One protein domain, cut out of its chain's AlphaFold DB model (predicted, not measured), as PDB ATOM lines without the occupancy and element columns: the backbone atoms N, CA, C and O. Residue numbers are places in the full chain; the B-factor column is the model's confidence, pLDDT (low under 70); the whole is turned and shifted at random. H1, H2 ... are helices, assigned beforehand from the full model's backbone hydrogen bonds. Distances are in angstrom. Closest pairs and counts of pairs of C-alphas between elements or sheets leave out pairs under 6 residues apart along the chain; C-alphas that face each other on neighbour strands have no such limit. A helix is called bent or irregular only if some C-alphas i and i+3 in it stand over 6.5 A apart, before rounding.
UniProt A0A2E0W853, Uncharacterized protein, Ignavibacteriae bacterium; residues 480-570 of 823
ATOM      1  N   SER A 480     167.469 168.708 229.382       74.62
ATOM      2  CA  SER A 480     167.955 170.000 229.878       74.62
ATOM      3  C   SER A 480     168.612 169.911 231.264       74.62
ATOM      4  O   SER A 480     169.085 170.922 231.788       74.62
ATOM      5  N   ALA A 481     168.626 168.718 231.871       84.56
ATOM      6  CA  ALA A 481     169.168 168.473 233.198       84.56
ATOM      7  C   ALA A 481     170.627 168.915 233.319       84.56
ATOM      8  O   ALA A 481     171.494 168.525 232.539       84.56
ATOM      9  N   ASN A 482     170.904 169.728 234.335       86.50
ATOM     10  CA  ASN A 482     172.255 170.178 234.615       86.50
ATOM     11  C   ASN A 482     172.446 170.356 236.124       86.50
ATOM     12  O   ASN A 482     171.924 171.300 236.723       86.50
ATOM     13  N   ILE A 483     173.236 169.459 236.723       87.31
ATOM     14  CA  ILE A 483     173.565 169.484 238.158       87.31
ATOM     15  C   ILE A 483     174.183 170.829 238.549       87.31
ATOM     16  O   ILE A 483     173.828 171.388 239.582       87.31
ATOM     17  N   GLY A 484     175.079 171.370 237.717       88.00
ATOM     18  CA  GLY A 484     175.748 172.645 237.974       88.00
ATOM     19  C   GLY A 484     174.769 173.814 238.048       88.00
ATOM     20  O   GLY A 484     174.839 174.617 238.973       88.00
ATOM     21  N   THR A 485     173.811 173.882 237.125       89.31
ATOM     22  CA  THR A 485     172.761 174.910 237.120       89.31
ATOM     23  C   THR A 485     171.836 174.782 238.332       89.31
ATOM     24  O   THR A 485     171.550 175.791 238.977       89.31
ATOM     25  N   ALA A 486     171.410 173.567 238.694       90.56
ATOM     26  CA  ALA A 486     170.586 173.347 239.885       90.56
ATOM     27  C   ALA A 486     171.338 173.703 241.182       90.56
ATOM     28  O   ALA A 486     170.804 174.411 242.036       90.56
ATOM     29  N   ALA A 487     172.607 173.295 241.302       89.88
ATOM     30  CA  ALA A 487     173.468 173.652 242.429       89.88
ATOM     31  C   ALA A 487     173.708 175.170 242.512       89.88
ATOM     32  O   ALA A 487     173.627 175.746 243.593       89.88
ATOM     33  N   ASN A 488     173.926 175.848 241.381       91.69
ATOM     34  CA  ASN A 488     174.018 177.309 241.335       91.69
ATOM     35  C   ASN A 488     172.714 177.972 241.808       91.69
ATOM     36  O   ASN A 488     172.761 178.933 242.576       91.69
ATOM     37  N   GLY A 489     171.556 177.433 241.412       93.00
ATOM     38  CA  GLY A 489     170.255 177.864 241.921       93.00
ATOM     39  C   GLY A 489     170.155 177.760 243.448       93.00
ATOM     40  O   GLY A 489     169.727 178.711 244.103       93.00
ATOM     41  N   GLU A 490     170.612 176.646 244.030       91.25
ATOM     42  CA  GLU A 490     170.652 176.461 245.491       91.25
ATOM     43  C   GLU A 490     171.564 177.485 246.162       91.25
ATOM     44  O   GLU A 490     171.194 178.108 247.154       91.25
ATOM     45  N   MET A 491     172.735 177.733 245.580       92.94
ATOM     46  CA  MET A 491     173.663 178.732 246.097       92.94
ATOM     47  C   MET A 491     173.052 180.135 246.115       92.94
ATOM     48  O   MET A 491     173.220 180.855 247.099       92.94
ATOM     49  N   HIS A 492     172.312 180.528 245.073       94.75
ATOM     50  CA  HIS A 492     171.617 181.817 245.060       94.75
ATOM     51  C   HIS A 492     170.559 181.913 246.161       94.75
ATOM     52  O   HIS A 492     170.484 182.938 246.837       94.75
ATOM     53  N   ARG A 493     169.791 180.845 246.408       92.50
ATOM     54  CA  ARG A 493     168.827 180.808 247.521       92.50
ATOM     55  C   ARG A 493     169.501 180.955 248.868       92.50
ATOM     56  O   ARG A 493     169.087 181.798 249.661       92.50
ATOM     57  N   SER A 494     170.534 180.157 249.113       93.38
ATOM     58  CA  SER A 494     171.265 180.184 250.375       93.38
ATOM     59  C   SER A 494     171.920 181.547 250.598       93.38
ATOM     60  O   SER A 494     171.845 182.081 251.700       93.38
ATOM     61  N   ALA A 495     172.460 182.175 249.547       94.75
ATOM     62  CA  ALA A 495     173.000 183.532 249.618       94.75
ATOM     63  C   ALA A 495     171.928 184.590 249.922       94.75
ATOM     64  O   ALA A 495     172.146 185.437 250.785       94.75
ATOM     65  N   ILE A 496     170.743 184.508 249.305       95.12
ATOM     66  CA  ILE A 496     169.596 185.349 249.688       95.12
ATOM     67  C   ILE A 496     169.256 185.129 251.168       95.12
ATOM     68  O   ILE A 496     168.985 186.088 251.882       95.12
ATOM     69  N   GLY A 497     169.321 183.890 251.660       93.00
ATOM     70  CA  GLY A 497     169.086 183.547 253.064       93.00
ATOM     71  C   GLY A 497     170.027 184.227 254.058       93.00
ATOM     72  O   GLY A 497     169.604 184.504 255.182       93.00
ATOM     73  N   ILE A 498     171.258 184.552 253.645       93.69
ATOM     74  CA  ILE A 498     172.240 185.266 254.478       93.69
ATOM     75  C   ILE A 498     171.730 186.661 254.854       93.69
ATOM     76  O   ILE A 498     171.906 187.093 255.992       93.69
ATOM     77  N   THR A 499     171.086 187.360 253.917       93.69
ATOM     78  CA  THR A 499     170.622 188.744 254.105       93.69
ATOM     79  C   THR A 499     169.113 188.839 254.354       93.69
ATOM     80  O   THR A 499     168.655 189.743 255.049       93.69
ATOM     81  N   ASN A 500     168.322 187.894 253.837       94.75
ATOM     82  CA  ASN A 500     166.864 187.874 253.928       94.75
ATOM     83  C   ASN A 500     166.292 186.442 253.995       94.75
ATOM     84  O   ASN A 500     165.842 185.854 253.005       94.75
ATOM     85  N   LYS A 501     166.214 185.895 255.215       91.69
ATOM     86  CA  LYS A 501     165.657 184.551 255.481       91.69
ATOM     87  C   LYS A 501     164.196 184.386 255.062       91.69
ATOM     88  O   LYS A 501     163.790 183.285 254.695       91.69
ATOM     89  N   SER A 502     163.393 185.447 255.155       95.00
ATOM     90  CA  SER A 502     161.973 185.398 254.783       95.00
ATOM     91  C   SER A 502     161.817 185.190 253.277       95.00
ATOM     92  O   SER A 502     161.062 184.320 252.840       95.00
ATOM     93  N   LEU A 503     162.609 185.925 252.492       95.56
ATOM     94  CA  LEU A 503     162.642 185.807 251.039       95.56
ATOM     95  C   LEU A 503     163.179 184.446 250.584       95.56
ATOM     96  O   LEU A 503     162.594 183.826 249.706       95.56
ATOM     97  N   MET A 504     164.225 183.920 251.227       93.56
ATOM     98  CA  MET A 504     164.690 182.556 250.942       93.56
ATOM     99  C   MET A 504     163.569 181.526 251.152       93.56
ATOM    100  O   MET A 504     163.329 180.688 250.285       93.56
ATOM    101  N   LYS A 505     162.836 181.603 252.273       91.88
ATOM    102  CA  LYS A 505     161.719 180.686 252.557       91.88
ATOM    103  C   LYS A 505     160.587 180.808 251.536       91.88
ATOM    104  O   LYS A 505     160.015 179.788 251.154       91.88
ATOM    105  N   SER A 506     160.254 182.022 251.088       94.69
ATOM    106  CA  SER A 506     159.244 182.200 250.039       94.69
ATOM    107  C   SER A 506     159.718 181.625 248.703       94.69
ATOM    108  O   SER A 506     158.934 180.960 248.028       94.69
ATOM    109  N   PHE A 507     161.003 181.771 248.374       93.81
ATOM    110  CA  PHE A 507     161.614 181.223 247.161       93.81
ATOM    111  C   PHE A 507     161.639 179.697 247.158       93.81
ATOM    112  O   PHE A 507     161.240 179.096 246.168       93.81
ATOM    113  N   MET A 508     162.033 179.071 248.271       89.94
ATOM    114  CA  MET A 508     162.005 177.608 248.420       89.94
ATOM    115  C   MET A 508     160.590 177.032 248.275       89.94
ATOM    116  O   MET A 508     160.428 175.897 247.837       89.94
ATOM    117  N   LYS A 509     159.561 177.797 248.661       91.00
ATOM    118  CA  LYS A 509     158.159 177.383 248.525       91.00
ATOM    119  C   LYS A 509     157.619 177.606 247.109       91.00
ATOM    120  O   LYS A 509     156.880 176.762 246.616       91.00
ATOM    121  N   ALA A 510     157.927 178.750 246.500       91.88
ATOM    122  CA  ALA A 510     157.387 179.155 245.201       91.88
ATOM    123  C   ALA A 510     158.057 178.426 244.032       91.88
ATOM    124  O   ALA A 510     157.403 178.092 243.050       91.88
ATOM    125  N   PHE A 511     159.350 178.157 244.160       93.31
ATOM    126  CA  PHE A 511     160.144 177.445 243.178       93.31
ATOM    127  C   PHE A 511     160.651 176.193 243.892       93.31
ATOM    128  O   PHE A 511     161.453 176.293 244.810       93.31
ATOM    129  N   ASN A 512     160.184 175.002 243.549       86.62
ATOM    130  CA  ASN A 512     160.633 173.786 244.226       86.62
ATOM    131  C   ASN A 512     161.229 172.837 243.195       86.62
ATOM    132  O   ASN A 512     160.558 172.507 242.223       86.62
ATOM    133  N   TRP A 513     162.471 172.417 243.413       89.75
ATOM    134  CA  TRP A 513     163.133 171.407 242.597       89.75
ATOM    135  C   TRP A 513     163.814 170.382 243.495       89.75
ATOM    136  O   TRP A 513     164.177 170.668 244.643       89.75
ATOM    137  N   ASN A 514     164.009 169.185 242.960       85.38
ATOM    138  CA  ASN A 514     164.692 168.102 243.647       85.38
ATOM    139  C   ASN A 514     166.091 167.904 243.048       85.38
ATOM    140  O   ASN A 514     166.231 167.396 241.939       85.38
ATOM    141  N   LEU A 515     167.132 168.297 243.793       84.56
ATOM    142  CA  LEU A 515     168.517 168.165 243.338       84.56
ATOM    143  C   LEU A 515     168.905 166.699 243.099       84.56
ATOM    144  O   LEU A 515     169.579 166.427 242.113       84.56
ATOM    145  N   GLU A 516     168.435 165.759 243.925       83.56
ATOM    146  CA  GLU A 516     168.694 164.328 243.714       83.56
ATOM    147  C   GLU A 516     168.008 163.830 242.433       83.56
ATOM    148  O   GLU A 516     168.624 163.106 241.661       83.56
ATOM    149  N   ARG A 517     166.795 164.312 242.110       84.88
ATOM    150  CA  ARG A 517     166.135 164.004 240.821       84.88
ATOM    151  C   ARG A 517     166.957 164.512 239.633       84.88
ATOM    152  O   ARG A 517     167.072 163.807 238.634       84.88
ATOM    153  N   VAL A 518     167.559 165.700 239.738       88.12
ATOM    154  CA  VAL A 518     168.458 166.253 238.706       88.12
ATOM    155  C   VAL A 518     169.759 165.453 238.611       88.12
ATOM    156  O   VAL A 518     170.228 165.185 237.502       88.12
ATOM    157  N   ILE A 519     170.342 165.046 239.742       85.44
ATOM    158  CA  ILE A 519     171.531 164.185 239.777       85.44
ATOM    159  C   ILE A 519     171.208 162.853 239.102       85.44
ATOM    160  O   ILE A 519     171.884 162.487 238.145       85.44
ATOM    161  N   ASP A 520     170.138 162.179 239.514       85.25
ATOM    162  CA  ASP A 520     169.697 160.896 238.970       85.25
ATOM    163  C   ASP A 520     169.412 160.969 237.476       85.25
ATOM    164  O   ASP A 520     169.918 160.153 236.707       85.25
ATOM    165  N   SER A 521     168.684 161.995 237.046       85.44
ATOM    166  CA  SER A 521     168.457 162.331 235.638       85.44
ATOM    167  C   SER A 521     169.770 162.437 234.850       85.44
ATOM    168  O   SER A 521     169.883 161.892 233.753       85.44
ATOM    169  N   THR A 522     170.799 163.053 235.436       83.38
ATOM    170  CA  THR A 522     172.080 163.329 234.766       83.38
ATOM    171  C   THR A 522     173.057 162.147 234.804       83.38
ATOM    172  O   THR A 522     173.846 161.979 233.877       83.38
ATOM    173  N   VAL A 523     173.062 161.336 235.871       82.00
ATOM    174  CA  VAL A 523     174.133 160.341 236.121       82.00
ATOM    175  C   VAL A 523     173.648 158.909 236.340       82.00
ATOM    176  O   VAL A 523     174.477 157.993 236.334       82.00
ATOM    177  N   LYS A 524     172.347 158.690 236.573       81.19
ATOM    178  CA  LYS A 524     171.774 157.356 236.838       81.19
ATOM    179  C   LYS A 524     170.830 156.910 235.720       81.19
ATOM    180  O   LYS A 524     171.066 155.862 235.132       81.19
ATOM    181  N   GLU A 525     169.804 157.698 235.414       81.50
ATOM    182  CA  GLU A 525     168.644 157.237 234.644       81.50
ATOM    183  C   GLU A 525     168.487 157.903 233.268       81.50
ATOM    184  O   GLU A 525     167.878 157.309 232.381       81.50
ATOM    185  N   GLY A 526     169.026 159.105 233.033       77.75
ATOM    186  CA  GLY A 526     168.860 159.778 231.732       77.75
ATOM    187  C   GLY A 526     167.411 160.201 231.446       77.75
ATOM    188  O   GLY A 526     167.038 160.425 230.294       77.75
ATOM    189  N   ILE A 527     166.571 160.253 232.483       82.62
ATOM    190  CA  ILE A 527     165.167 160.676 232.426       82.62
ATOM    191  C   ILE A 527     165.115 162.196 232.530       82.62
ATOM    192  O   ILE A 527     165.887 162.776 233.275       82.62
ATOM    193  N   SER A 528     164.204 162.849 231.810       82.06
ATOM    194  CA  SER A 528     164.086 164.307 231.856       82.06
ATOM    195  C   SER A 528     163.797 164.825 233.268       82.06
ATOM    196  O   SER A 528     162.896 164.336 233.944       82.06
ATOM    197  N   SER A 529     164.521 165.867 233.678       86.81
ATOM    198  CA  SER A 529     164.219 166.670 234.870       86.81
ATOM    199  C   SER A 529     163.867 168.113 234.487       86.81
ATOM    200  O   SER A 529     164.227 169.055 235.192       86.81
ATOM    201  N   SER A 530     163.210 168.308 233.335       87.44
ATOM    202  CA  SER A 530     162.921 169.642 232.786       87.44
ATOM    203  C   SER A 530     162.088 170.515 233.726       87.44
ATOM    204  O   SER A 530     162.347 171.708 233.795       87.44
ATOM    205  N   GLU A 531     161.164 169.941 234.502       88.75
ATOM    206  CA  GLU A 531     160.385 170.684 235.508       88.75
ATOM    207  C   GLU A 531     161.276 171.309 236.595       88.75
ATOM    208  O   GLU A 531     161.076 172.458 236.985       88.75
ATOM    209  N   ASP A 532     162.289 170.571 237.073       91.25
ATOM    210  CA  ASP A 532     163.259 171.098 238.042       91.25
ATOM    211  C   ASP A 532     164.048 172.253 237.431       91.25
ATOM    212  O   ASP A 532     164.247 173.293 238.059       91.25
ATOM    213  N   MET A 533     164.483 172.072 236.183       92.44
ATOM    214  CA  MET A 533     165.271 173.064 235.460       92.44
ATOM    215  C   MET A 533     164.455 174.319 235.142       92.44
ATOM    216  O   MET A 533     164.981 175.431 235.227       92.44
ATOM    217  N   GLU A 534     163.168 174.166 234.837       93.12
ATOM    218  CA  GLU A 534     162.226 175.268 234.669       93.12
ATOM    219  C   GLU A 534     162.037 176.026 235.984       93.12
ATOM    220  O   GLU A 534     162.154 177.251 235.996       93.12
ATOM    221  N   ALA A 535     161.863 175.328 237.112       93.88
ATOM    222  CA  ALA A 535     161.774 175.964 238.427       93.88
ATOM    223  C   ALA A 535     163.045 176.761 238.782       93.88
ATOM    224  O   ALA A 535     162.945 177.869 239.318       93.88
ATOM    225  N   VAL A 536     164.236 176.240 238.457       94.94
ATOM    226  CA  VAL A 536     165.507 176.977 238.606       94.94
ATOM    227  C   VAL A 536     165.524 178.214 237.706       94.94
ATOM    228  O   VAL A 536     165.867 179.304 238.166       94.94
ATOM    229  N   SER A 537     165.134 178.065 236.437       94.69
ATOM    230  CA  SER A 537     165.119 179.160 235.464       94.69
ATOM    231  C   SER A 537     164.167 180.284 235.881       94.69
ATOM    232  O   SER A 537     164.579 181.443 235.923       94.69
ATOM    233  N   LEU A 538     162.934 179.945 236.274       96.31
ATOM    234  CA  LEU A 538     161.923 180.895 236.749       96.31
ATOM    235  C   LEU A 538     162.377 181.630 238.010       96.31
ATOM    236  O   LEU A 538     162.160 182.833 238.133       96.31
ATOM    237  N   MET A 539     163.046 180.933 238.932       97.12
ATOM    238  CA  MET A 539     163.632 181.580 240.101       97.12
ATOM    239  C   MET A 539     164.708 182.593 239.691       97.12
ATOM    240  O   MET A 539     164.732 183.699 240.221       97.12
ATOM    241  N   ILE A 540     165.591 182.233 238.755       96.25
ATOM    242  CA  ILE A 540     166.628 183.140 238.249       96.25
ATOM    243  C   ILE A 540     166.004 184.380 237.596       96.25
ATOM    244  O   ILE A 540     166.460 185.485 237.886       96.25
ATOM    245  N   GLU A 541     164.967 184.220 236.766       96.69
ATOM    246  CA  GLU A 541     164.246 185.374 236.202       96.69
ATOM    247  C   GLU A 541     163.654 186.239 237.309       96.69
ATOM    248  O   GLU A 541     163.852 187.449 237.314       96.69
ATOM    249  N   LYS A 542     163.033 185.621 238.321       97.12
ATOM    250  CA  LYS A 542     162.456 186.357 239.446       97.12
ATOM    251  C   LYS A 542     163.494 187.183 240.209       97.12
ATOM    252  O   LYS A 542     163.184 188.299 240.609       97.12
ATOM    253  N   ILE A 543     164.712 186.664 240.398       97.19
ATOM    254  CA  ILE A 543     165.825 187.414 241.012       97.19
ATOM    255  C   ILE A 543     166.146 188.672 240.200       97.19
ATOM    256  O   ILE A 543     166.345 189.740 240.781       97.19
ATOM    257  N   ILE A 544     166.196 188.546 238.875       96.81
ATOM    258  CA  ILE A 544     166.567 189.630 237.962       96.81
ATOM    259  C   ILE A 544     165.445 190.668 237.861       96.81
ATOM    260  O   ILE A 544     165.699 191.856 238.064       96.81
ATOM    261  N   ASP A 545     164.212 190.226 237.612       97.00
ATOM    262  CA  ASP A 545     163.043 191.089 237.413       97.00
ATOM    263  C   ASP A 545     162.727 191.921 238.661       97.00
ATOM    264  O   ASP A 545     162.469 193.124 238.571       97.00
ATOM    265  N   ASP A 546     162.822 191.303 239.840       96.94
ATOM    266  CA  ASP A 546     162.609 191.986 241.120       96.94
ATOM    267  C   ASP A 546     163.832 192.782 241.590       96.94
ATOM    268  O   ASP A 546     163.772 193.437 242.632       96.94
ATOM    269  N   LYS A 547     164.948 192.721 240.852       96.12
ATOM    270  CA  LYS A 547     166.230 193.344 241.215       96.12
ATOM    271  C   LYS A 547     166.707 192.938 242.611       96.12
ATOM    272  O   LYS A 547     167.198 193.768 243.377       96.12
ATOM    273  N   ILE A 548     166.559 191.658 242.951       96.25
ATOM    274  CA  ILE A 548     167.015 191.130 244.238       96.25
ATOM    275  C   ILE A 548     168.550 191.240 244.290       96.25
ATOM    276  O   ILE A 548     169.231 190.659 243.436       96.25
ATOM    277  N   PRO A 549     169.120 191.964 245.276       94.31
ATOM    278  CA  PRO A 549     170.564 192.141 245.374       94.31
ATOM    279  C   PRO A 549     171.287 190.802 245.532       94.31
ATOM    280  O   PRO A 549     170.985 190.020 246.433       94.31
ATOM    281  N   THR A 550     172.262 190.546 244.664       93.81
ATOM    282  CA  THR A 550     173.045 189.306 244.646       93.81
ATOM    283  C   THR A 550     174.495 189.581 245.035       93.81
ATOM    284  O   THR A 550     175.074 190.577 244.606       93.81
ATOM    285  N   ALA A 551     175.106 188.682 245.811       93.19
ATOM    286  CA  ALA A 551     176.542 188.708 246.073       93.19
ATOM    287  C   ALA A 551     177.345 188.768 244.761       93.19
ATOM    288  O   ALA A 551     177.141 187.951 243.851       93.19
ATOM    289  N   LYS A 552     178.300 189.695 244.681       91.12
ATOM    290  CA  LYS A 552     179.193 189.887 243.532       91.12
ATOM    291  C   LYS A 552     179.938 188.601 243.193       91.12
ATOM    292  O   LYS A 552     180.066 188.233 242.024       91.12
ATOM    293  N   SER A 553     180.378 187.883 244.222       88.06
ATOM    294  CA  SER A 553     181.059 186.598 244.095       88.06
ATOM    295  C   SER A 553     180.219 185.496 243.451       88.06
ATOM    296  O   SER A 553     180.798 184.506 243.013       88.06
ATOM    297  N   LEU A 554     178.898 185.650 243.322       91.38
ATOM    298  CA  LEU A 554     178.006 184.653 242.719       91.38
ATOM    299  C   LEU A 554     177.483 185.045 241.330       91.38
ATOM    300  O   LEU A 554     176.859 184.211 240.686       91.38
ATOM    301  N   VAL A 555     177.757 186.253 240.823       90.81
ATOM    302  CA  VAL A 555     177.221 186.734 239.526       90.81
ATOM    303  C   VAL A 555     177.528 185.776 238.371       90.81
ATOM    304  O   VAL A 555     176.678 185.490 237.540       90.81
ATOM    305  N   HIS A 556     178.723 185.200 238.352       88.12
ATOM    306  CA  HIS A 556     179.148 184.238 237.334       88.12
ATOM    307  C   HIS A 556     178.358 182.920 237.302       88.12
ATOM    308  O   HIS A 556     178.518 182.132 236.372       88.12
ATOM    309  N   ARG A 557     177.585 182.630 238.357       89.31
ATOM    310  CA  ARG A 557     176.774 181.411 238.485       89.31
ATOM    311  C   ARG A 557     175.420 181.542 237.803       89.31
ATOM    312  O   ARG A 557     174.752 180.533 237.591       89.31
ATOM    313  N   PHE A 558     175.068 182.758 237.391       91.62
ATOM    314  CA  PHE A 558     173.995 182.989 236.440       91.62
ATOM    315  C   PHE A 558     174.438 182.599 235.024       91.62
ATOM    316  O   PHE A 558     175.620 182.735 234.683       91.62
ATOM    317  N   PRO A 559     173.489 182.192 234.159       90.69
ATOM    318  CA  PRO A 559     173.742 182.053 232.730       90.69
ATOM    319  C   PRO A 559     174.400 183.316 232.165       90.69
ATOM    320  O   PRO A 559     173.954 184.421 232.468       90.69
ATOM    321  N   GLU A 560     175.423 183.166 231.322       89.81
ATOM    322  CA  GLU A 560     176.269 184.269 230.830       89.81
ATOM    323  C   GLU A 560     175.464 185.460 230.288       89.81
ATOM    324  O   GLU A 560     175.697 186.605 230.668       89.81
ATOM    325  N   LYS A 561     174.422 185.179 229.495       92.81
ATOM    326  CA  LYS A 561     173.518 186.190 228.917       92.81
ATOM    327  C   LYS A 561     172.768 187.030 229.960       92.81
ATOM    328  O   LYS A 561     172.319 188.125 229.643       92.81
ATOM    329  N   LYS A 562     172.609 186.513 231.181       93.75
ATOM    330  CA  LYS A 562     171.878 187.153 232.280       93.75
ATOM    331  C   LYS A 562     172.787 187.904 233.248       93.75
ATOM    332  O   LYS A 562     172.300 188.776 233.956       93.75
ATOM    333  N   GLN A 563     174.091 187.619 233.268       93.06
ATOM    334  CA  GLN A 563     175.040 188.233 234.207       93.06
ATOM    335  C   GLN A 563     175.021 189.776 234.189       93.06
ATOM    336  O   GLN A 563     175.021 190.359 235.272       93.06
ATOM    337  N   PRO A 564     174.925 190.464 233.028       94.12
ATOM    338  CA  PRO A 564     174.857 191.929 232.990       94.12
ATOM    339  C   PRO A 564     173.560 192.526 233.554       94.12
ATOM    340  O   PRO A 564     173.503 193.728 233.799       94.12
ATOM    341  N   LEU A 565     172.513 191.712 233.719       95.56
ATOM    342  CA  LEU A 565     171.195 192.136 234.206       95.56
ATOM    343  C   LEU A 565     171.069 192.007 235.731       95.56
ATOM    344  O   LEU A 565     170.109 192.502 236.319       95.56
ATOM    345  N   VAL A 566     172.022 191.330 236.377       95.00
ATOM    346  CA  VAL A 566     171.987 191.056 237.814       95.00
ATOM    347  C   VAL A 566     172.275 192.330 238.602       95.00
ATOM    348  O   VAL A 566     173.282 193.007 238.388       95.00
ATOM    349  N   THR A 567     171.412 192.629 239.573       95.88
ATOM    350  CA  THR A 567     171.667 193.686 240.558       95.88
ATOM    351  C   THR A 567     172.626 193.159 241.622       95.88
ATOM    352  O   THR A 567     172.329 192.184 242.311       95.88
ATOM    353  N   VAL A 568     173.792 193.790 241.751       94.94
ATOM    354  CA  VAL A 568     174.836 193.387 242.703       94.94
ATOM    355  C   VAL A 568     174.624 194.098 244.038       94.94
ATOM    356  O   VAL A 568     174.355 195.296 244.068       94.94
ATOM    357  N   ALA A 569     174.734 193.361 245.140       94.00
ATOM    358  CA  ALA A 569     174.714 193.919 246.486       94.00
ATOM    359  C   ALA A 569     176.022 194.675 246.784       94.00
ATOM    360  O   ALA A 569     177.100 194.182 246.457       94.00
ATOM    361  N   GLU A 570     175.932 195.847 247.420       89.94
ATOM    362  CA  GLU A 570     177.113 196.652 247.781       89.94
ATOM    363  C   GLU A 570     177.908 196.009 248.930       89.94
ATOM    364  O   GLU A 570     179.109 195.795 248.788       89.94
TER     365      GLU A 570
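Overview. This is residues 480 to 570 of the 823 residues of an uncharacterized protein of Ignavibacteriae bacterium (UniProt A0A2E0W853). Two long helices, H1 and H4, cross in the middle of an elongated body; H2 folds back beside the last part of H1 as a helical hairpin, and H3 makes one far end near the first residues of H1. The short H5 and H6 lie near each other on the side away from H2. The printed part has 91 residues, with six named helices in the order H1 to H6 and no named strand: all helix. It is compact, with a radius of gyration of the C-alphas of 13.0 A and spans of 42 by 27 by 19 A.

Arrangement. H1, residues 483 to 499, is the hub. Its residues 493 to 497 alone touch H2, residues 501 to 510, opposite ways at 36 degrees, only just steep; the closest C-alphas, of Gly 497 and Met 504, are 5.0 A apart. H3, residues 515 to 525, touches residues 483 to 487 alone of H1 at a shallow tilt of 10 degrees, opposite ways, closest at the C-alphas of Ile 483 and Ile 519, 5.9 A. H4, residues 530 to 545, touches residues 485 to 489 alone of H1 at a steep tilt of 40 degrees, the same way, closest at the C-alphas of Gly 489 and Val 536, 5.9 A. The packing is part aligned, part crossed, with shallow and steep tilts. H5, residues 552 to 557, only just touches H1, with 3 pairs of C-alphas within 8 A; the closest, of Asn 488 and Arg 557, are 5.7 A apart. H6, residues 560 to 565, is close but not clearly touching to H4, closest at the C-alphas of Ile 544 and Leu 565, 6.5 A. Every O i to N i+4 pair is within hydrogen-bond range in H2 and H4; the counts are 12 of 13 in H1, 6 of 7 in H3, and 0 of 2 in H5 and H6, each with 2 of 3 O i to N i+3 pairs within range.

Along the chain. H1 begins at C-alpha 483 (173.565, 169.484, 238.158) and is 25.2 A long; H4 is 21.9 A. H6 ends at C-alpha 565 (171.195, 192.136, 234.206). H3 is only just irregular, with C-alphas 522 and 525 7.0 A apart; H5 and H6 are irregular, with C-alphas 553 and 556 7.4 A apart and 561 and 564 7.2 A apart.

Size, cuts and confidence. The two C-alphas farthest apart, of Glu 525 and Glu 570, are 42.4 A apart. The printed part has no cut and no long link. Its mean pLDDT is 90.9, and no printed residue is under 70.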